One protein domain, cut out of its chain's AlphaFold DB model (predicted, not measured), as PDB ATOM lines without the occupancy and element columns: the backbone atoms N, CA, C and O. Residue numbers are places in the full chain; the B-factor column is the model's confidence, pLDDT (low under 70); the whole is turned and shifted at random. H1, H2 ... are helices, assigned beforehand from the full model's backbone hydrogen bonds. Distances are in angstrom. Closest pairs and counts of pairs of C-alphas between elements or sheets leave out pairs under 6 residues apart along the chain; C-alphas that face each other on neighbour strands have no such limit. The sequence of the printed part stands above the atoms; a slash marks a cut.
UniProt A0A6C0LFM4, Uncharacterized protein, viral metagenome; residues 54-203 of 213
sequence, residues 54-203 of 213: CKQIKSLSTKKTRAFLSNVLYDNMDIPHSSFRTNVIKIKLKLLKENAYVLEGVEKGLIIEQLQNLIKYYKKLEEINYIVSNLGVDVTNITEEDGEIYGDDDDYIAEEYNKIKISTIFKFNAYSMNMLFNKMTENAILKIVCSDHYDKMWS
ATOM      1  N   CYS A  54     -20.064 -57.882  -1.980       93.62
ATOM      2  CA  CYS A  54     -19.193 -56.956  -2.695       93.62
ATOM      3  C   CYS A  54     -19.874 -56.482  -3.982       93.62
ATOM      4  O   CYS A  54     -20.089 -55.288  -4.164       93.62
ATOM      5  N   LYS A  55     -20.335 -57.394  -4.845       93.94
ATOM      6  CA  LYS A  55     -21.016 -57.038  -6.100       93.94
ATOM      7  C   LYS A  55     -22.265 -56.175  -5.888       93.94
ATOM      8  O   LYS A  55     -22.511 -55.263  -6.678       93.94
ATOM      9  N   GLN A  56     -23.057 -56.449  -4.851       93.62
ATOM     10  CA  GLN A  56     -24.244 -55.650  -4.527       93.62
ATOM     11  C   GLN A  56     -23.875 -54.213  -4.153       93.62
ATOM     12  O   GLN A  56     -24.460 -53.285  -4.711       93.62
ATOM     13  N   ILE A  57     -22.895 -54.031  -3.266       92.00
ATOM     14  CA  ILE A  57     -22.439 -52.709  -2.814       92.00
ATOM     15  C   ILE A  57     -21.857 -51.924  -3.996       92.00
ATOM     16  O   ILE A  57     -22.301 -50.810  -4.269       92.00
ATOM     17  N   LYS A  58     -20.988 -52.555  -4.792       90.50
ATOM     18  CA  LYS A  58     -20.416 -51.976  -6.021       90.50
ATOM     19  C   LYS A  58     -21.471 -51.488  -6.992       90.50
ATOM     20  O   LYS A  58     -21.424 -50.362  -7.494       90.50
ATOM     21  N   SER A  59     -22.445 -52.354  -7.270       91.56
ATOM     22  CA  SER A  59     -23.534 -52.016  -8.175       91.56
ATOM     23  C   SER A  59     -24.372 -50.869  -7.629       91.56
ATOM     24  O   SER A  59     -24.868 -50.078  -8.430       91.56
ATOM     25  N   LEU A  60     -24.571 -50.799  -6.315       90.88
ATOM     26  CA  LEU A  60     -25.359 -49.757  -5.680       90.88
ATOM     27  C   LEU A  60     -24.665 -48.395  -5.824       90.88
ATOM     28  O   LEU A  60     -25.289 -47.464  -6.335       90.88
ATOM     29  N   SER A  61     -23.379 -48.305  -5.475       88.69
ATOM     30  CA  SER A  61     -22.577 -47.085  -5.627       88.69
ATOM     31  C   SER A  61     -22.497 -46.646  -7.083       88.69
ATOM     32  O   SER A  61     -22.837 -45.514  -7.398       88.69
ATOM     33  N   THR A  62     -22.189 -47.565  -8.004       88.06
ATOM     34  CA  THR A  62     -22.103 -47.253  -9.441       88.06
ATOM     35  C   THR A  62     -23.429 -46.738 -10.001       88.06
ATOM     36  O   THR A  62     -23.446 -45.789 -10.781       88.06
ATOM     37  N   LYS A  63     -24.561 -47.353  -9.628       87.62
ATOM     38  CA  LYS A  63     -25.889 -46.887 -10.057       87.62
ATOM     39  C   LYS A  63     -26.181 -45.491  -9.526       87.62
ATOM     40  O   LYS A  63     -26.704 -44.666 -10.268       87.62
ATOM     41  N   LYS A  64     -25.831 -45.229  -8.265       85.44
ATOM     42  CA  LYS A  64     -26.028 -43.919  -7.653       85.44
ATOM     43  C   LYS A  64     -25.130 -42.860  -8.295       85.44
ATOM     44  O   LYS A  64     -25.642 -41.793  -8.604       85.44
ATOM     45  N   THR A  65     -23.872 -43.178  -8.605       86.00
ATOM     46  CA  THR A  65     -22.985 -42.316  -9.403       86.00
ATOM     47  C   THR A  65     -23.584 -42.003 -10.763       86.00
ATOM     48  O   THR A  65     -23.650 -40.844 -11.135       86.00
ATOM     49  N   ARG A  66     -24.061 -43.004 -11.510       84.06
ATOM     50  CA  ARG A  66     -24.659 -42.759 -12.832       84.06
ATOM     51  C   ARG A  66     -25.886 -41.856 -12.752       84.06
ATOM     52  O   ARG A  66     -26.001 -40.954 -13.561       84.06
ATOM     53  N   ALA A  67     -26.762 -42.093 -11.776       80.81
ATOM     54  CA  ALA A  67     -27.937 -41.255 -11.553       80.81
ATOM     55  C   ALA A  67     -27.562 -39.830 -11.119       80.81
ATOM     56  O   ALA A  67     -28.246 -38.880 -11.469       80.81
ATOM     57  N   PHE A  68     -26.483 -39.677 -10.348       79.06
ATOM     58  CA  PHE A  68     -25.941 -38.369 -10.001       79.06
ATOM     59  C   PHE A  68     -25.428 -37.647 -11.255       79.06
ATOM     60  O   PHE A  68     -25.891 -36.555 -11.555       79.06
ATOM     61  N   LEU A  69     -24.576 -38.310 -12.043       77.75
ATOM     62  CA  LEU A  69     -23.985 -37.757 -13.263       77.75
ATOM     63  C   LEU A  69     -25.007 -37.471 -14.374       77.75
ATOM     64  O   LEU A  69     -24.802 -36.564 -15.168       77.75
ATOM     65  N   SER A  70     -26.107 -38.225 -14.450       72.69
ATOM     66  CA  SER A  70     -27.198 -37.932 -15.391       72.69
ATOM     67  C   SER A  70     -28.029 -36.718 -14.979       72.69
ATOM     68  O   SER A  70     -28.735 -36.158 -15.808       72.69
ATOM     69  N   ASN A  71     -27.967 -36.333 -13.701       67.56
ATOM     70  CA  ASN A  71     -28.759 -35.261 -13.109       67.56
ATOM     71  C   ASN A  71     -27.931 -33.984 -12.866       67.56
ATOM     72  O   ASN A  71     -28.367 -33.150 -12.076       67.56
ATOM     73  N   VAL A  72     -26.775 -33.813 -13.527       53.03
ATOM     74  CA  VAL A  72     -25.810 -32.684 -13.395       53.03
ATOM     75  C   VAL A  72     -26.378 -31.330 -13.893       53.03
ATOM     76  O   VAL A  72     -25.666 -30.454 -14.352       53.03
ATOM     77  N   LEU A  73     -27.688 -31.117 -13.749       49.16
ATOM     78  CA  LEU A  73     -28.327 -29.797 -13.698       49.16
ATOM     79  C   LEU A  73     -28.568 -29.317 -12.248       49.16
ATOM     80  O   LEU A  73     -29.242 -28.311 -12.053       49.16
ATOM     81  N   TYR A  74     -28.065 -30.023 -11.226       45.50
ATOM     82  CA  TYR A  74     -28.219 -29.627  -9.821       45.50
ATOM     83  C   TYR A  74     -26.900 -29.745  -9.038       45.50
ATOM     84  O   TYR A  74     -26.373 -30.840  -8.855       45.50
ATOM     85  N   ASP A  75     -26.426 -28.604  -8.532       42.28
ATOM     86  CA  ASP A  75     -25.126 -28.322  -7.888       42.28
ATOM     87  C   ASP A  75     -24.749 -29.127  -6.626       42.28
ATOM     88  O   ASP A  75     -23.679 -28.915  -6.060       42.28
ATOM     89  N   ASN A  76     -25.564 -30.070  -6.150       52.06
ATOM     90  CA  ASN A  76     -25.317 -30.697  -4.848       52.06
ATOM     91  C   ASN A  76     -24.841 -32.148  -4.966       52.06
ATOM     92  O   ASN A  76     -25.645 -33.073  -5.085       52.06
ATOM     93  N   MET A  77     -23.527 -32.342  -4.786       54.38
ATOM     94  CA  MET A  77     -22.809 -33.605  -4.498       54.38
ATOM     95  C   MET A  77     -23.248 -34.300  -3.190       54.38
ATOM     96  O   MET A  77     -22.530 -35.153  -2.652       54.38
ATOM     97  N   ASP A  78     -24.403 -33.932  -2.642       59.62
ATOM     98  CA  ASP A  78     -24.890 -34.497  -1.403       59.62
ATOM     99  C   ASP A  78     -25.284 -35.966  -1.598       59.62
ATOM    100  O   ASP A  78     -25.778 -36.422  -2.639       59.62
ATOM    101  N   ILE A  79     -25.180 -36.710  -0.504       60.28
ATOM    102  CA  ILE A  79     -25.759 -38.042  -0.372       60.28
ATOM    103  C   ILE A  79     -27.171 -37.921   0.242       60.28
ATOM    104  O   ILE A  79     -27.334 -38.253   1.415       60.28
ATOM    105  N   PRO A  80     -28.244 -37.550  -0.497       58.28
ATOM    106  CA  PRO A  80     -29.580 -37.855  -0.020       58.28
ATOM    107  C   PRO A  80     -30.385 -38.491  -1.149       58.28
ATOM    108  O   PRO A  80     -30.972 -37.847  -2.010       58.28
ATOM    109  N   HIS A  81     -30.442 -39.817  -1.130       59.66
ATOM    110  CA  HIS A  81     -31.599 -40.520  -1.664       59.66
ATOM    111  C   HIS A  81     -31.999 -41.574  -0.645       59.66
ATOM    112  O   HIS A  81     -31.217 -42.479  -0.334       59.66
ATOM    113  N   SER A  82     -33.234 -41.473  -0.155       65.69
ATOM    114  CA  SER A  82     -33.838 -42.443   0.762       65.69
ATOM    115  C   SER A  82     -33.675 -43.882   0.256       65.69
ATOM    116  O   SER A  82     -33.432 -44.789   1.050       65.69
ATOM    117  N   SER A  83     -33.710 -44.097  -1.065       79.69
ATOM    118  CA  SER A  83     -33.542 -45.409  -1.700       79.69
ATOM    119  C   SER A  83     -32.121 -45.980  -1.592       79.69
ATOM    120  O   SER A  83     -31.973 -47.164  -1.282       79.69
ATOM    121  N   PHE A  84     -31.073 -45.172  -1.797       86.06
ATOM    122  CA  PHE A  84     -29.678 -45.615  -1.670       86.06
ATOM    123  C   PHE A  84     -29.377 -46.013  -0.224       86.06
ATOM    124  O   PHE A  84     -28.999 -47.156   0.037       86.06
ATOM    125  N   ARG A  85     -29.685 -45.115   0.718       87.69
ATOM    126  CA  ARG A  85     -29.590 -45.354   2.163       87.69
ATOM    127  C   ARG A  85     -30.331 -46.621   2.589       87.69
ATOM    128  O   ARG A  85     -29.763 -47.479   3.259       87.69
ATOM    129  N   THR A  86     -31.583 -46.780   2.161       89.44
ATOM    130  CA  THR A  86     -32.398 -47.963   2.488       89.44
ATOM    131  C   THR A  86     -31.738 -49.254   2.008       89.44
ATOM    132  O   THR A  86     -31.761 -50.260   2.717       89.44
ATOM    133  N   ASN A  87     -31.125 -49.248   0.824       91.94
ATOM    134  CA  ASN A  87     -30.423 -50.417   0.308       91.94
ATOM    135  C   ASN A  87     -29.141 -50.718   1.096       91.94
ATOM    136  O   ASN A  87     -28.901 -51.886   1.402       91.94
ATOM    137  N   VAL A  88     -28.376 -49.699   1.501       91.81
ATOM    138  CA  VAL A  88     -27.213 -49.879   2.391       91.81
ATOM    139  C   VAL A  88     -27.646 -50.468   3.739       91.81
ATOM    140  O   VAL A  88     -27.067 -51.455   4.187       91.81
ATOM    141  N   ILE A  89     -28.721 -49.957   4.348       91.88
ATOM    142  CA  ILE A  89     -29.274 -50.496   5.603       91.88
ATOM    143  C   ILE A  89     -29.722 -51.952   5.433       91.88
ATOM    144  O   ILE A  89     -29.421 -52.795   6.277       91.88
ATOM    145  N   LYS A  90     -30.396 -52.293   4.328       94.19
ATOM    146  CA  LYS A  90     -30.782 -53.684   4.032       94.19
ATOM    147  C   LYS A  90     -29.566 -54.606   3.937       94.19
ATOM    148  O   LYS A  90     -29.642 -55.739   4.407       94.19
ATOM    149  N   ILE A  91     -28.468 -54.145   3.339       94.75
ATOM    150  CA  ILE A  91     -27.212 -54.906   3.279       94.75
ATOM    151  C   ILE A  91     -26.623 -55.055   4.686       94.75
ATOM    152  O   ILE A  91     -26.308 -56.177   5.076       94.75
ATOM    153  N   LYS A  92     -26.579 -53.977   5.483       93.50
ATOM    154  CA  LYS A  92     -26.126 -54.002   6.885       93.50
ATOM    155  C   LYS A  92     -26.860 -55.064   7.698       93.50
ATOM    156  O   LYS A  92     -26.235 -55.916   8.316       93.50
ATOM    157  N   LEU A  93     -28.191 -55.057   7.648       94.06
ATOM    158  CA  LEU A  93     -29.033 -56.002   8.389       94.06
ATOM    159  C   LEU A  93     -28.817 -57.462   7.971       94.06
ATOM    160  O   LEU A  93     -29.004 -58.362   8.789       94.06
ATOM    161  N   LYS A  94     -28.451 -57.711   6.709       95.25
ATOM    162  CA  LYS A  94     -28.082 -59.053   6.241       95.25
ATOM    163  C   LYS A  94     -26.699 -59.453   6.750       95.25
ATOM    164  O   LYS A  94     -26.571 -60.547   7.286       95.25
ATOM    165  N   LEU A  95     -25.714 -58.558   6.658       93.50
ATOM    166  CA  LEU A  95     -24.349 -58.795   7.141       93.50
ATOM    167  C   LEU A  95     -24.298 -59.065   8.650       93.50
ATOM    168  O   LEU A  95     -23.556 -59.942   9.069       93.50
ATOM    169  N   LEU A  96     -25.147 -58.418   9.458       92.12
ATOM    170  CA  LEU A  96     -25.259 -58.695  10.902       92.12
ATOM    171  C   LEU A  96     -25.618 -60.155  11.241       92.12
ATOM    172  O   LEU A  96     -25.457 -60.567  12.385       92.12
ATOM    173  N   LYS A  97     -26.134 -60.929  10.277       94.25
ATOM    174  CA  LYS A  97     -26.478 -62.350  10.441       94.25
ATOM    175  C   LYS A  97     -25.386 -63.295   9.933       94.25
ATOM    176  O   LYS A  97     -25.555 -64.510  10.011       94.25
ATOM    177  N   GLU A  98     -24.318 -62.759   9.353       95.00
ATOM    178  CA  GLU A  98     -23.222 -63.541   8.792       95.00
ATOM    179  C   GLU A  98     -22.118 -63.781   9.827       95.00
ATOM    180  O   GLU A  98     -22.069 -63.162  10.889       95.00
ATOM    181  N   ASN A  99     -21.218 -64.713   9.515       92.94
ATOM    182  CA  ASN A  99     -20.068 -65.010  10.361       92.94
ATOM    183  C   ASN A  99     -18.925 -63.994  10.155       92.94
ATOM    184  O   ASN A  99     -18.874 -63.280   9.152       92.94
ATOM    185  N   ALA A 100     -17.974 -63.967  11.095       92.00
ATOM    186  CA  ALA A 100     -16.837 -63.044  11.071       92.00
ATOM    187  C   ALA A 100     -15.983 -63.152   9.795       92.00
ATOM    188  O   ALA A 100     -15.534 -62.135   9.279       92.00
ATOM    189  N   TYR A 101     -15.819 -64.361   9.245       92.00
ATOM    190  CA  TYR A 101     -15.056 -64.573   8.013       92.00
ATOM    191  C   TYR A 101     -15.712 -63.887   6.804       92.00
ATOM    192  O   TYR A 101     -15.024 -63.270   5.992       92.00
ATOM    193  N   VAL A 102     -17.043 -63.938   6.698       94.62
ATOM    194  CA  VAL A 102     -17.787 -63.212   5.656       94.62
ATOM    195  C   VAL A 102     -17.675 -61.703   5.861       94.62
ATOM    196  O   VAL A 102     -17.435 -60.991   4.890       94.62
ATOM    197  N   LEU A 103     -17.817 -61.214   7.095       93.44
ATOM    198  CA  LEU A 103     -17.701 -59.783   7.406       93.44
ATOM    199  C   LEU A 103     -16.332 -59.226   6.996       93.44
ATOM    200  O   LEU A 103     -16.268 -58.295   6.194       93.44
ATOM    201  N   GLU A 104     -15.256 -59.859   7.467       92.19
ATOM    202  CA  GLU A 104     -13.874 -59.483   7.155       92.19
ATOM    203  C   GLU A 104     -13.586 -59.588   5.648       92.19
ATOM    204  O   GLU A 104     -12.923 -58.732   5.059       92.19
ATOM    205  N   GLY A 105     -14.111 -60.627   4.992       93.56
ATOM    206  CA  GLY A 105     -13.960 -60.813   3.553       93.56
ATOM    207  C   GLY A 105     -14.636 -59.714   2.732       93.56
ATOM    208  O   GLY A 105     -14.055 -59.237   1.756       93.56
ATOM    209  N   VAL A 106     -15.841 -59.284   3.122       94.25
ATOM    210  CA  VAL A 106     -16.547 -58.177   2.456       94.25
ATOM    211  C   VAL A 106     -15.805 -56.866   2.676       94.25
ATOM    212  O   VAL A 106     -15.588 -56.125   1.720       94.25
ATOM    213  N   GLU A 107     -15.371 -56.602   3.903       90.69
ATOM    214  CA  GLU A 107     -14.593 -55.415   4.254       90.69
ATOM    215  C   GLU A 107     -13.321 -55.302   3.397       90.69
ATOM    216  O   GLU A 107     -13.147 -54.327   2.658       90.69
ATOM    217  N   LYS A 108     -12.484 -56.347   3.390       90.56
ATOM    218  CA  LYS A 108     -11.269 -56.415   2.560       90.56
ATOM    219  C   LYS A 108     -11.579 -56.300   1.071       90.56
ATOM    220  O   LYS A 108     -10.858 -55.619   0.343       90.56
ATOM    221  N   GLY A 109     -12.655 -56.935   0.605       90.06
ATOM    222  CA  GLY A 109     -13.077 -56.884  -0.795       90.06
ATOM    223  C   GLY A 109     -13.434 -55.473  -1.275       90.06
ATOM    224  O   GLY A 109     -13.137 -55.128  -2.422       90.06
ATOM    225  N   LEU A 110     -14.030 -54.650  -0.408       87.50
ATOM    226  CA  LEU A 110     -14.342 -53.246  -0.698       87.50
ATOM    227  C   LEU A 110     -13.095 -52.357  -0.645       87.50
ATOM    228  O   LEU A 110     -12.933 -51.493  -1.504       87.50
ATOM    229  N   ILE A 111     -12.178 -52.597   0.299       85.81
ATOM    230  CA  ILE A 111     -10.886 -51.888   0.350       85.81
ATOM    231  C   ILE A 111     -10.093 -52.135  -0.940       85.81
ATOM    232  O   ILE A 111      -9.646 -51.189  -1.589       85.81
ATOM    233  N   ILE A 112      -9.955 -53.401  -1.349       85.94
ATOM    234  CA  ILE A 112      -9.229 -53.782  -2.571       85.94
ATOM    235  C   ILE A 112      -9.827 -53.095  -3.798       85.94
ATOM    236  O   ILE A 112      -9.094 -52.609  -4.654       85.94
ATOM    237  N   GLU A 113     -11.154 -53.040  -3.897       81.50
ATOM    238  CA  GLU A 113     -11.819 -52.361  -5.005       81.50
ATOM    239  C   GLU A 113     -11.450 -50.882  -5.084       81.50
ATOM    240  O   GLU A 113     -11.159 -50.369  -6.164       81.50
ATOM    241  N   GLN A 114     -11.471 -50.193  -3.950       79.56
ATOM    242  CA  GLN A 114     -11.166 -48.775  -3.919       79.56
ATOM    243  C   GLN A 114      -9.708 -48.528  -4.307       79.56
ATOM    244  O   GLN A 114      -9.433 -47.685  -5.156       79.56
ATOM    245  N   LEU A 115      -8.774 -49.338  -3.806       82.88
ATOM    246  CA  LEU A 115      -7.378 -49.285  -4.248       82.88
ATOM    247  C   LEU A 115      -7.245 -49.531  -5.761       82.88
ATOM    248  O   LEU A 115      -6.511 -48.818  -6.442       82.88
ATOM    249  N   GLN A 116      -7.992 -50.486  -6.323       82.44
ATOM    250  CA  GLN A 116      -8.004 -50.732  -7.769       82.44
ATOM    251  C   GLN A 116      -8.537 -49.537  -8.570       82.44
ATOM    252  O   GLN A 116      -8.032 -49.272  -9.660       82.44
ATOM    253  N   ASN A 117      -9.539 -48.816  -8.065       77.12
ATOM    254  CA  ASN A 117     -10.047 -47.615  -8.727       77.12
ATOM    255  C   ASN A 117      -9.045 -46.451  -8.653       77.12
ATOM    256  O   ASN A 117      -8.897 -45.747  -9.648       77.12
ATOM    257  N   LEU A 118      -8.305 -46.294  -7.545       80.62
ATOM    258  CA  LEU A 118      -7.207 -45.320  -7.455       80.62
ATOM    259  C   LEU A 118      -6.112 -45.627  -8.472       80.62
ATOM    260  O   LEU A 118      -5.692 -44.742  -9.207       80.62
ATOM    261  N   ILE A 119      -5.685 -46.890  -8.559       82.81
ATOM    262  CA  ILE A 119      -4.666 -47.312  -9.529       82.81
ATOM    263  C   ILE A 119      -5.114 -46.982 -10.958       82.81
ATOM    264  O   ILE A 119      -4.315 -46.499 -11.753       82.81
ATOM    265  N   LYS A 120      -6.389 -47.217 -11.296       81.44
ATOM    266  CA  LYS A 120      -6.935 -46.861 -12.617       81.44
ATOM    267  C   LYS A 120      -6.922 -45.355 -12.871       81.44
ATOM    268  O   LYS A 120      -6.617 -44.951 -13.983       81.44
ATOM    269  N   TYR A 121      -7.261 -44.555 -11.863       80.06
ATOM    270  CA  TYR A 121      -7.231 -43.098 -11.960       80.06
ATOM    271  C   TYR A 121      -5.808 -42.573 -12.185       80.06
ATOM    272  O   TYR A 121      -5.581 -41.815 -13.118       80.06
ATOM    273  N   TYR A 122      -4.833 -43.030 -11.396       80.88
ATOM    274  CA  TYR A 122      -3.444 -42.591 -11.549       80.88
ATOM    275  C   TYR A 122      -2.839 -42.980 -12.900       80.88
ATOM    276  O   TYR A 122      -2.148 -42.165 -13.496       80.88
ATOM    277  N   LYS A 123      -3.162 -44.167 -13.431       83.00
ATOM    278  CA  LYS A 123      -2.739 -44.556 -14.785       83.00
ATOM    279  C   LYS A 123      -3.265 -43.608 -15.865       83.00
ATOM    280  O   LYS A 123      -2.519 -43.237 -16.757       83.00
ATOM    281  N   LYS A 124      -4.527 -43.180 -15.761       77.19
ATOM    282  CA  LYS A 124      -5.116 -42.200 -16.690       77.19
ATOM    283  C   LYS A 124      -4.450 -40.829 -16.583       77.19
ATOM    284  O   LYS A 124      -4.177 -40.203 -17.597       77.19
ATOM    285  N   LEU A 125      -4.145 -40.383 -15.364       77.75
ATOM    286  CA  LEU A 125      -3.393 -39.142 -15.163       77.75
ATOM    287  C   LEU A 125      -1.993 -39.204 -15.788       77.75
ATOM    288  O   LEU A 125      -1.552 -38.223 -16.374       77.75
ATOM    289  N   GLU A 126      -1.298 -40.338 -15.677       79.56
ATOM    290  CA  GLU A 126       0.001 -40.540 -16.333       79.56
ATOM    291  C   GLU A 126      -0.116 -40.472 -17.864       79.56
ATOM    292  O   GLU A 126       0.705 -39.817 -18.503       79.56
ATOM    293  N   GLU A 127      -1.151 -41.089 -18.446       76.38
ATOM    294  CA  GLU A 127      -1.440 -41.019 -19.888       76.38
ATOM    295  C   GLU A 127      -1.677 -39.572 -20.352       76.38
ATOM    296  O   GLU A 127      -1.125 -39.152 -21.368       76.38
ATOM    297  N   ILE A 128      -2.426 -38.780 -19.584       70.88
ATOM    298  CA  ILE A 128      -2.697 -37.373 -19.913       70.88
ATOM    299  C   ILE A 128      -1.451 -36.517 -19.769       70.88
ATOM    300  O   ILE A 128      -1.138 -35.752 -20.672       70.88
ATOM    301  N   ASN A 129      -0.694 -36.674 -18.684       73.12
ATOM    302  CA  ASN A 129       0.564 -35.949 -18.515       73.12
ATOM    303  C   ASN A 129       1.539 -36.244 -19.660       73.12
ATOM    304  O   ASN A 129       2.267 -35.351 -20.087       73.12
ATOM    305  N   TYR A 130       1.540 -37.475 -20.180       73.25
ATOM    306  CA  TYR A 130       2.317 -37.840 -21.359       73.25
ATOM    307  C   TYR A 130       1.832 -37.111 -22.621       73.25
ATOM    308  O   TYR A 130       2.657 -36.573 -23.357       73.25
ATOM    309  N   ILE A 131       0.518 -37.047 -22.861       67.88
ATOM    310  CA  ILE A 131      -0.063 -36.287 -23.983       67.88
ATOM    311  C   ILE A 131       0.308 -34.803 -23.867       67.88
ATOM    312  O   ILE A 131       0.894 -34.252 -24.794       67.88
ATOM    313  N   VAL A 132       0.062 -34.190 -22.708       67.12
ATOM    314  CA  VAL A 132       0.344 -32.775 -22.418       67.12
ATOM    315  C   VAL A 132       1.830 -32.445 -22.596       67.12
ATOM    316  O   VAL A 132       2.178 -31.463 -23.247       67.12
ATOM    317  N   SER A 133       2.722 -33.315 -22.113       68.50
ATOM    318  CA  SER A 133       4.172 -33.148 -22.300       68.50
ATOM    319  C   SER A 133       4.577 -33.213 -23.778       68.50
ATOM    320  O   SER A 133       5.456 -32.469 -24.209       68.50
ATOM    321  N   ASN A 134       3.937 -34.074 -24.578       69.38
ATOM    322  CA  ASN A 134       4.198 -34.166 -26.020       69.38
ATOM    323  C   ASN A 134       3.645 -32.973 -26.810       69.38
ATOM    324  O   ASN A 134       4.156 -32.683 -27.890       69.38
ATOM    325  N   LEU A 135       2.639 -32.277 -26.277       68.38
ATOM    326  CA  LEU A 135       2.127 -31.017 -26.824       68.38
ATOM    327  C   LEU A 135       3.048 -29.821 -26.514       68.38
ATOM    328  O   LEU A 135       2.797 -28.721 -26.996       68.38
ATOM    329  N   GLY A 136       4.133 -30.029 -25.759       65.25
ATOM    330  CA  GLY A 136       5.097 -28.984 -25.405       65.25
ATOM    331  C   GLY A 136       4.650 -28.087 -24.249       65.25
ATOM    332  O   GLY A 136       5.312 -27.087 -23.981       65.25
ATOM    333  N   VAL A 137       3.565 -28.448 -23.560       66.56
ATOM    334  CA  VAL A 137       3.037 -27.698 -22.416       66.56
ATOM    335  C   VAL A 137       3.770 -28.120 -21.146       66.56
ATOM    336  O   VAL A 137       3.828 -29.304 -20.794       66.56
ATOM    337  N   ASP A 138       4.316 -27.140 -20.430       66.56
ATOM    338  CA  ASP A 138       4.914 -27.364 -19.118       66.56
ATOM    339  C   ASP A 138       3.815 -27.528 -18.062       66.56
ATOM    340  O   ASP A 138       3.261 -26.565 -17.530       66.56
ATOM    341  N   VAL A 139       3.532 -28.781 -17.707       63.25
ATOM    342  CA  VAL A 139       2.555 -29.164 -16.672       63.25
ATOM    343  C   VAL A 139       2.841 -28.551 -15.294       63.25
ATOM    344  O   VAL A 139       1.959 -28.549 -14.435       63.25
ATOM    345  N   THR A 140       4.058 -28.058 -15.048       60.22
ATOM    346  CA  THR A 140       4.437 -27.413 -13.784       60.22
ATOM    347  C   THR A 140       4.226 -25.897 -13.780       60.22
ATOM    348  O   THR A 140       4.269 -25.295 -12.705       60.22
ATOM    349  N   ASN A 141       3.945 -25.291 -14.939       62.59
ATOM    350  CA  ASN A 141       3.794 -23.847 -15.113       62.59
ATOM    351  C   ASN A 141       2.779 -23.502 -16.225       62.59
ATOM    352  O   ASN A 141       3.131 -22.901 -17.235       62.59
ATOM    353  N   ILE A 142       1.520 -23.898 -16.022       63.41
ATOM    354  CA  ILE A 142       0.415 -23.671 -16.969       63.41
ATOM    355  C   ILE A 142       0.044 -22.177 -17.015       63.41
ATOM    356  O   ILE A 142      -0.227 -21.574 -15.972       63.41
ATOM    357  N   THR A 143      -0.006 -21.599 -18.215       67.25
ATOM    358  CA  THR A 143      -0.396 -20.203 -18.489       67.25
ATOM    359  C   THR A 143      -1.816 -20.097 -19.071       67.25
ATOM    360  O   THR A 143      -2.427 -21.101 -19.430       67.25
ATOM    361  N   GLU A 144      -2.375 -18.879 -19.169       61.16
ATOM    362  CA  GLU A 144      -3.674 -18.655 -19.840       61.16
ATOM    363  C   GLU A 144      -3.627 -19.018 -21.339       61.16
ATOM    364  O   GLU A 144      -4.616 -19.530 -21.857       61.16
ATOM    365  N   GLU A 145      -2.477 -18.847 -22.007       62.75
ATOM    366  CA  GLU A 145      -2.279 -19.230 -23.417       62.75
ATOM    367  C   GLU A 145      -2.328 -20.754 -23.618       62.75
ATOM    368  O   GLU A 145      -2.861 -21.228 -24.620       62.75
ATOM    369  N   ASP A 146      -1.860 -21.539 -22.639       61.69
ATOM    370  CA  ASP A 146      -2.015 -22.997 -22.666       61.69
ATOM    371  C   ASP A 146      -3.496 -23.391 -22.552       61.69
ATOM    372  O   ASP A 146      -3.928 -24.352 -23.182       61.69
ATOM    373  N   GLY A 147      -4.300 -22.631 -21.798       56.62
ATOM    374  CA  GLY A 147      -5.744 -22.843 -21.654       56.62
ATOM    375  C   GLY A 147      -6.531 -22.698 -22.961       56.62
ATOM    376  O   GLY A 147      -7.518 -23.408 -23.152       56.62
ATOM    377  N   GLU A 148      -6.074 -21.849 -23.887       61.50
ATOM    378  CA  GLU A 148      -6.679 -21.700 -25.220       61.50
ATOM    379  C   GLU A 148      -6.414 -22.910 -26.133       61.50
ATOM    380  O   GLU A 148      -7.230 -23.201 -27.006       61.50
ATOM    381  N   ILE A 149      -5.334 -23.669 -25.896       61.16
ATOM    382  CA  ILE A 149      -5.043 -24.927 -26.611       61.16
ATOM    383  C   ILE A 149      -6.050 -26.023 -26.215       61.16
ATOM    384  O   ILE A 149      -6.405 -26.858 -27.045       61.16
ATOM    385  N   TYR A 150      -6.542 -26.004 -24.970       57.75
ATOM    386  CA  TYR A 150      -7.436 -27.031 -24.412       57.75
ATOM    387  C   TYR A 150      -8.931 -26.688 -24.466       57.75
ATOM    388  O   TYR A 150      -9.751 -27.560 -24.183       57.75
ATOM    389  N   GLY A 151      -9.302 -25.445 -24.796       53.84
ATOM    390  CA  GLY A 151     -10.662 -24.902 -24.634       53.84
ATOM    391  C   GLY A 151     -11.798 -25.651 -25.349       53.84
ATOM    392  O   GLY A 151     -12.956 -25.432 -25.003       53.84
ATOM    393  N   ASP A 152     -11.472 -26.551 -26.280       54.91
ATOM    394  CA  ASP A 152     -12.401 -27.414 -27.030       54.91
ATOM    395  C   ASP A 152     -11.908 -28.884 -27.124       54.91
ATOM    396  O   ASP A 152     -12.377 -29.651 -27.965       54.91
ATOM    397  N   ASP A 153     -10.942 -29.307 -26.293       66.31
ATOM    398  CA  ASP A 153     -10.392 -30.667 -26.371       66.31
ATOM    399  C   ASP A 153     -11.332 -31.691 -25.702       66.31
ATOM    400  O   ASP A 153     -11.412 -31.807 -24.472       66.31
ATOM    401  N   ASP A 154     -12.049 -32.448 -26.539       70.12
ATOM    402  CA  ASP A 154     -12.939 -33.544 -26.145       70.12
ATOM    403  C   ASP A 154     -12.269 -34.522 -25.159       70.12
ATOM    404  O   ASP A 154     -12.937 -35.037 -24.252       70.12
ATOM    405  N   ASP A 155     -10.956 -34.760 -25.279       69.19
ATOM    406  CA  ASP A 155     -10.218 -35.674 -24.403       69.19
ATOM    407  C   ASP A 155     -10.045 -35.096 -22.988       69.19
ATOM    408  O   ASP A 155     -10.177 -35.822 -21.991       69.19
ATOM    409  N   TYR A 156      -9.826 -33.783 -22.872       67.31
ATOM    410  CA  TYR A 156      -9.725 -33.094 -21.584       67.31
ATOM    411  C   TYR A 156     -11.071 -33.095 -20.845       67.31
ATOM    412  O   TYR A 156     -11.148 -33.490 -19.675       67.31
ATOM    413  N   ILE A 157     -12.154 -32.746 -21.548       71.81
ATOM    414  CA  ILE A 157     -13.523 -32.758 -21.003       71.81
ATOM    415  C   ILE A 157     -13.914 -34.179 -20.568       71.81
ATOM    416  O   ILE A 157     -14.486 -34.387 -19.488       71.81
ATOM    417  N   ALA A 158     -13.579 -35.189 -21.378       75.00
ATOM    418  CA  ALA A 158     -13.836 -36.586 -21.050       75.00
ATOM    419  C   ALA A 158     -13.101 -37.030 -19.776       75.00
ATOM    420  O   ALA A 158     -13.652 -37.822 -18.992       75.00
ATOM    421  N   GLU A 159     -11.889 -36.533 -19.524       73.88
ATOM    422  CA  GLU A 159     -11.191 -36.856 -18.285       73.88
ATOM    423  C   GLU A 159     -11.744 -36.112 -17.074       73.88
ATOM    424  O   GLU A 159     -11.921 -36.736 -16.022       73.88
ATOM    425  N   GLU A 160     -12.090 -34.831 -17.189       75.38
ATOM    426  CA  GLU A 160     -12.735 -34.115 -16.088       75.38
ATOM    427  C   GLU A 160     -14.014 -34.845 -15.643       75.38
ATOM    428  O   GLU A 160     -14.210 -35.129 -14.451       75.38
ATOM    429  N   TYR A 161     -14.817 -35.308 -16.604       79.75
ATOM    430  CA  TYR A 161     -15.971 -36.161 -16.336       79.75
ATOM    431  C   TYR A 161     -15.590 -37.487 -15.650       79.75
ATOM    432  O   TYR A 161     -16.250 -37.919 -14.694       79.75
ATOM    433  N   ASN A 162     -14.520 -38.157 -16.092       79.50
ATOM    434  CA  ASN A 162     -14.035 -39.386 -15.455       79.50
ATOM    435  C   ASN A 162     -13.582 -39.153 -14.013       79.50
ATOM    436  O   ASN A 162     -13.885 -39.980 -13.146       79.50
ATOM    437  N   LYS A 163     -12.903 -38.041 -13.733       79.69
ATOM    438  CA  LYS A 163     -12.474 -37.657 -12.387       79.69
ATOM    439  C   LYS A 163     -13.676 -37.473 -11.468       79.69
ATOM    440  O   LYS A 163     -13.701 -38.077 -10.395       79.69
ATOM    441  N   ILE A 164     -14.696 -36.729 -11.903       81.62
ATOM    442  CA  ILE A 164     -15.946 -36.535 -11.145       81.62
ATOM    443  C   ILE A 164     -16.648 -37.878 -10.918       81.62
ATOM    444  O   ILE A 164     -17.112 -38.189  -9.818       81.62
ATOM    445  N   LYS A 165     -16.707 -38.731 -11.942       84.06
ATOM    446  CA  LYS A 165     -17.301 -40.066 -11.833       84.06
ATOM    447  C   LYS A 165     -16.582 -40.936 -10.809       84.06
ATOM    448  O   LYS A 165     -17.246 -41.597 -10.007       84.06
ATOM    449  N   ILE A 166     -15.254 -40.965 -10.840       82.44
ATOM    450  CA  ILE A 166     -14.449 -41.752  -9.908       82.44
ATOM    451  C   ILE A 166     -14.614 -41.190  -8.495       82.44
ATOM    452  O   ILE A 166     -15.022 -41.948  -7.617       82.44
ATOM    453  N   SER A 167     -14.420 -39.887  -8.278       82.62
ATOM    454  CA  SER A 167     -14.567 -39.260  -6.954       82.62
ATOM    455  C   SER A 167     -15.939 -39.550  -6.333       82.62
ATOM    456  O   SER A 167     -16.044 -39.945  -5.172       82.62
ATOM    457  N   THR A 168     -16.995 -39.499  -7.143       84.19
ATOM    458  CA  THR A 168     -18.364 -39.807  -6.722       84.19
ATOM    459  C   THR A 168     -18.542 -41.285  -6.341       84.19
ATOM    460  O   THR A 168     -19.219 -41.598  -5.359       84.19
ATOM    461  N   ILE A 169     -17.934 -42.227  -7.079       85.81
ATOM    462  CA  ILE A 169     -17.918 -43.654  -6.691       85.81
ATOM    463  C   ILE A 169     -17.227 -43.823  -5.337       85.81
ATOM    464  O   ILE A 169     -17.761 -44.521  -4.470       85.81
ATOM    465  N   PHE A 170     -16.079 -43.167  -5.137       85.19
ATOM    466  CA  PHE A 170     -15.350 -43.204  -3.868       85.19
ATOM    467  C   PHE A 170     -16.215 -42.707  -2.718       85.19
ATOM    468  O   PHE A 170     -16.320 -43.403  -1.708       85.19
ATOM    469  N   LYS A 171     -16.900 -41.580  -2.915       86.00
ATOM    470  CA  LYS A 171     -17.815 -40.966  -1.948       86.00
ATOM    471  C   LYS A 171     -18.925 -41.930  -1.514       86.00
ATOM    472  O   LYS A 171     -19.107 -42.191  -0.324       86.00
ATOM    473  N   PHE A 172     -19.624 -42.554  -2.465       88.06
ATOM    474  CA  PHE A 172     -20.704 -43.503  -2.154       88.06
ATOM    475  C   PHE A 172     -20.208 -44.821  -1.548       88.06
ATOM    476  O   PHE A 172     -20.869 -45.390  -0.669       88.06
ATOM    477  N   ASN A 173     -19.038 -45.299  -1.969       87.44
ATOM    478  CA  ASN A 173     -18.394 -46.455  -1.357       87.44
ATOM    479  C   ASN A 173     -17.956 -46.149   0.082       87.44
ATOM    480  O   ASN A 173     -18.209 -46.964   0.966       87.44
ATOM    481  N   ALA A 174     -17.380 -44.974   0.345       86.25
ATOM    482  CA  ALA A 174     -16.975 -44.553   1.682       86.25
ATOM    483  C   ALA A 174     -18.175 -44.456   2.626       86.25
ATOM    484  O   ALA A 174     -18.122 -45.006   3.726       86.25
ATOM    485  N   TYR A 175     -19.284 -43.855   2.187       89.00
ATOM    486  CA  TYR A 175     -20.534 -43.883   2.949       89.00
ATOM    487  C   TYR A 175     -20.977 -45.319   3.255       89.00
ATOM    488  O   TYR A 175     -21.255 -45.650   4.406       89.00
ATOM    489  N   SER A 176     -21.003 -46.190   2.240       90.00
ATOM    490  CA  SER A 176     -21.446 -47.579   2.406       90.00
ATOM    491  C   SER A 176     -20.566 -48.328   3.403       90.00
ATOM    492  O   SER A 176     -21.079 -48.896   4.359       90.00
ATOM    493  N   MET A 177     -19.244 -48.286   3.240       89.00
ATOM    494  CA  MET A 177     -18.296 -48.957   4.132       89.00
ATOM    495  C   MET A 177     -18.439 -48.479   5.578       89.00
ATOM    496  O   MET A 177     -18.534 -49.304   6.484       89.00
ATOM    497  N   ASN A 178     -18.545 -47.168   5.795       87.88
ATOM    498  CA  ASN A 178     -18.731 -46.615   7.133       87.88
ATOM    499  C   ASN A 178     -20.053 -47.042   7.765       87.88
ATOM    500  O   ASN A 178     -20.090 -47.441   8.924       87.88
ATOM    501  N   MET A 179     -21.141 -47.011   6.997       89.75
ATOM    502  CA  MET A 179     -22.440 -47.470   7.482       89.75
ATOM    503  C   MET A 179     -22.423 -48.955   7.848       89.75
ATOM    504  O   MET A 179     -23.136 -49.356   8.771       89.75
ATOM    505  N   LEU A 180     -21.646 -49.770   7.133       90.38
ATOM    506  CA  LEU A 180     -21.576 -51.216   7.323       90.38
ATOM    507  C   LEU A 180     -20.659 -51.631   8.480       90.38
ATOM    508  O   LEU A 180     -21.062 -52.492   9.261       90.38
ATOM    509  N   PHE A 181     -19.475 -51.028   8.598       88.12
ATOM    510  CA  PHE A 181     -18.389 -51.546   9.443       88.12
ATOM    511  C   PHE A 181     -17.925 -50.585  10.543       88.12
ATOM    512  O   PHE A 181     -17.299 -51.024  11.505       88.12
ATOM    513  N   ASN A 182     -18.257 -49.294  10.458       82.88
ATOM    514  CA  ASN A 182     -17.861 -48.314  11.467       82.88
ATOM    515  C   ASN A 182     -18.940 -48.172  12.566       82.88
ATOM    516  O   ASN A 182     -20.135 -48.396  12.345       82.88
ATOM    517  N   LYS A 183     -18.517 -47.796  13.779       82.19
ATOM    518  CA  LYS A 183     -19.376 -47.486  14.937       82.19
ATOM    519  C   LYS A 183     -19.905 -46.045  14.933       82.19
ATOM    520  O   LYS A 183     -20.684 -45.683  15.811       82.19
ATOM    521  N   MET A 184     -19.484 -45.222  13.975       85.00
ATOM    522  CA  MET A 184     -19.943 -43.840  13.831       85.00
ATOM    523  C   MET A 184     -21.444 -43.742  13.530       85.00
ATOM    524  O   MET A 184     -22.043 -44.613  12.898       85.00
ATOM    525  N   THR A 185     -22.053 -42.636  13.960       88.38
ATOM    526  CA  THR A 185     -23.426 -42.301  13.575       88.38
ATOM    527  C   THR A 185     -23.479 -41.894  12.105       88.38
ATOM    528  O   THR A 185     -22.523 -41.333  11.571       88.38
ATOM    529  N   GLU A 186     -24.621 -42.117  11.453       88.19
ATOM    530  CA  GLU A 186     -24.818 -41.722  10.051       88.19
ATOM    531  C   GLU A 186     -24.533 -40.229   9.825       88.19
ATOM    532  O   GLU A 186     -23.847 -39.875   8.873       88.19
ATOM    533  N   ASN A 187     -24.960 -39.355  10.742       88.25
ATOM    534  CA  ASN A 187     -24.691 -37.918  10.651       88.25
ATOM    535  C   ASN A 187     -23.191 -37.597  10.701       88.25
ATOM    536  O   ASN A 187     -22.727 -36.720   9.977       88.25
ATOM    537  N   ALA A 188     -22.423 -38.306  11.534       87.75
ATOM    538  CA  ALA A 188     -20.977 -38.121  11.596       87.75
ATOM    539  C   ALA A 188     -20.294 -38.605  10.308       87.75
ATOM    540  O   ALA A 188     -19.386 -37.944   9.812       87.75
ATOM    541  N   ILE A 189     -20.769 -39.717   9.737       87.69
ATOM    542  CA  ILE A 189     -20.293 -40.239   8.449       87.69
ATOM    543  C   ILE A 189     -20.558 -39.219   7.339       87.69
ATOM    544  O   ILE A 189     -19.641 -38.869   6.600       87.69
ATOM    545  N   LEU A 190     -21.789 -38.709   7.247       86.94
ATOM    546  CA  LEU A 190     -22.180 -37.710   6.251       86.94
ATOM    547  C   LEU A 190     -21.355 -36.428   6.382       86.94
ATOM    548  O   LEU A 190     -20.865 -35.924   5.379       86.94
ATOM    549  N   LYS A 191     -21.119 -35.946   7.608       86.75
ATOM    550  CA  LYS A 191     -20.298 -34.752   7.850       86.75
ATOM    551  C   LYS A 191     -18.875 -34.887   7.299       86.75
ATOM    552  O   LYS A 191     -18.308 -33.893   6.864       86.75
ATOM    553  N   ILE A 192     -18.295 -36.088   7.324       85.06
ATOM    554  CA  ILE A 192     -16.951 -36.322   6.782       85.06
ATOM    555  C   ILE A 192     -17.011 -36.518   5.273       85.06
ATOM    556  O   ILE A 192     -16.326 -35.815   4.535       85.06
ATOM    557  N   VAL A 193     -17.828 -37.466   4.815       85.25
ATOM    558  CA  VAL A 193     -17.859 -37.886   3.410       85.25
ATOM    559  C   VAL A 193     -18.384 -36.773   2.502       85.25
ATOM    560  O   VAL A 193     -17.963 -36.706   1.358       85.25
ATOM    561  N   CYS A 194     -19.244 -35.878   2.992       84.44
ATOM    562  CA  CYS A 194     -19.725 -34.709   2.247       84.44
ATOM    563  C   CYS A 194     -18.905 -33.430   2.492       84.44
ATOM    564  O   CYS A 194     -19.345 -32.359   2.096       84.44
ATOM    565  N   SER A 195     -17.752 -33.500   3.164       83.44
ATOM    566  CA  SER A 195     -16.930 -32.306   3.401       83.44
ATOM    567  C   SER A 195     -16.094 -31.918   2.180       83.44
ATOM    568  O   SER A 195     -15.572 -32.788   1.480       83.44
ATOM    569  N   ASP A 196     -15.835 -30.619   2.020       82.81
ATOM    570  CA  ASP A 196     -14.875 -30.094   1.035       82.81
ATOM    571  C   ASP A 196     -13.492 -30.737   1.172       82.81
ATOM    572  O   ASP A 196     -12.769 -30.926   0.195       82.81
ATOM    573  N   HIS A 197     -13.106 -31.072   2.406       81.94
ATOM    574  CA  HIS A 197     -11.855 -31.766   2.669       81.94
ATOM    575  C   HIS A 197     -11.833 -33.141   1.993       81.94
ATOM    576  O   HIS A 197     -10.849 -33.479   1.340       81.94
ATOM    577  N   TYR A 198     -12.917 -33.915   2.097       82.12
ATOM    578  CA  TYR A 198     -13.023 -35.215   1.436       82.12
ATOM    579  C   TYR A 198     -12.984 -35.072  -0.091       82.12
ATOM    580  O   TYR A 198     -12.222 -35.780  -0.749       82.12
ATOM    581  N   ASP A 199     -13.724 -34.112  -0.645       79.75
ATOM    582  CA  ASP A 199     -13.771 -33.873  -2.094       79.75
ATOM    583  C   ASP A 199     -12.419 -33.428  -2.676       79.75
ATOM    584  O   ASP A 199     -12.113 -33.728  -3.831       79.75
ATOM    585  N   LYS A 200     -11.561 -32.786  -1.875       80.75
ATOM    586  CA  LYS A 200     -10.188 -32.427  -2.270       80.75
ATOM    587  C   LYS A 200      -9.181 -33.560  -2.087       80.75
ATOM    588  O   LYS A 200      -8.169 -33.586  -2.780       80.75
ATOM    589  N   MET A 201      -9.436 -34.482  -1.159       80.88
ATOM    590  CA  MET A 201      -8.434 -35.443  -0.688       80.88
ATOM    591  C   MET A 201      -8.746 -36.903  -1.027       80.88
ATOM    592  O   MET A 201      -7.933 -37.754  -0.685       80.88
ATOM    593  N   TRP A 202      -9.870 -37.225  -1.682       78.62
ATOM    594  CA  TRP A 202     -10.309 -38.609  -1.972       78.62
ATOM    595  C   TRP A 202      -9.271 -39.483  -2.694       78.62
ATOM    596  O   TRP A 202      -9.338 -40.708  -2.599       78.62
ATOM    597  N   SER A 203      -8.330 -38.871  -3.418       74.94
ATOM    598  CA  SER A 203      -7.257 -39.562  -4.138       74.94
ATOM    599  C   SER A 203      -6.031 -39.868  -3.265       74.94
ATOM    600  O   SER A 203      -5.312 -40.831  -3.535       74.94
TER     601      SER A 203
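This is residues 54 to 203 of the 213 residues of an uncharacterized protein of viral metagenome (UniProt A0A6C0LFM4). Two long helices, H3 and H5, run side by side in opposite directions, with H5 in the middle; the H1-H2 hairpin crosses H5 on another side, and H6 folds back along it on a third. H4 lies at one far end, and H3 makes the longest axis. The printed part has 150 residues with seven named helices, H1 to H7 in order, and no named strand: all helix. It is loose, with a radius of gyration of the C-alphas of 18.3 A, and elongated, spanning 59 by 33 by 23 A.

H1, residues 54 to 70, and H2, residues 82 to 95, form a hairpin at a shallow tilt of 7 degrees; their closest C-alphas, Leu 60 and Phe 84, are 7.2 A apart. H3, residues 100 to 134, only just touches H1, with 3 pairs of C-alphas within 8 A, the closest Cys 54 and Val 106 at 5.9 A. H4, residues 144 to 150, touches no helix. H5, residues 154 to 181, is the hub. It touches H1 at a steep tilt of 46 degrees, closest C-alphas Ser 61 and Phe 172, 5.3 A; H2 at Lys 92 and Leu 180, 5.4 A; and H3 at a shallow tilt of 17 degrees, opposite ways, at Gln 114 and Phe 170, 7.0 A. H6, residues 186 to 193, forms a hairpin with H5, closest C-alphas Lys 171 and Val 193, 6.2 A. H7, residues 196 to 201, is close to H5 but not clearly touching. Every O i to N i+4 pair is within hydrogen-bond range in H1, H2, H3, H5, H6 and H7; H4 has 1 of 3, beside 4 of 4 O i to N i+3 pairs.

H1 begins at C-alpha 54 (-19.193, -56.956, -2.695) and is 24.2 A long; H2 is 20.0 A. H3 runs 51.5 A to C-alpha 134 (4.198, -34.166, -26.020). H4 is 10.3 A, H5 40.3 A, H6 10.4 A and H7 8.5 A, ending at C-alpha 201 (-8.434, -35.443, -0.688).

The farthest C-alphas, Lys 97 and Glu 145, are 59.9 A apart. The printed part has no cut; H1 to H2 is the long link. In this model pLDDT is under 70 at residues 71 to 82, 131 to 153 and 155 to 156.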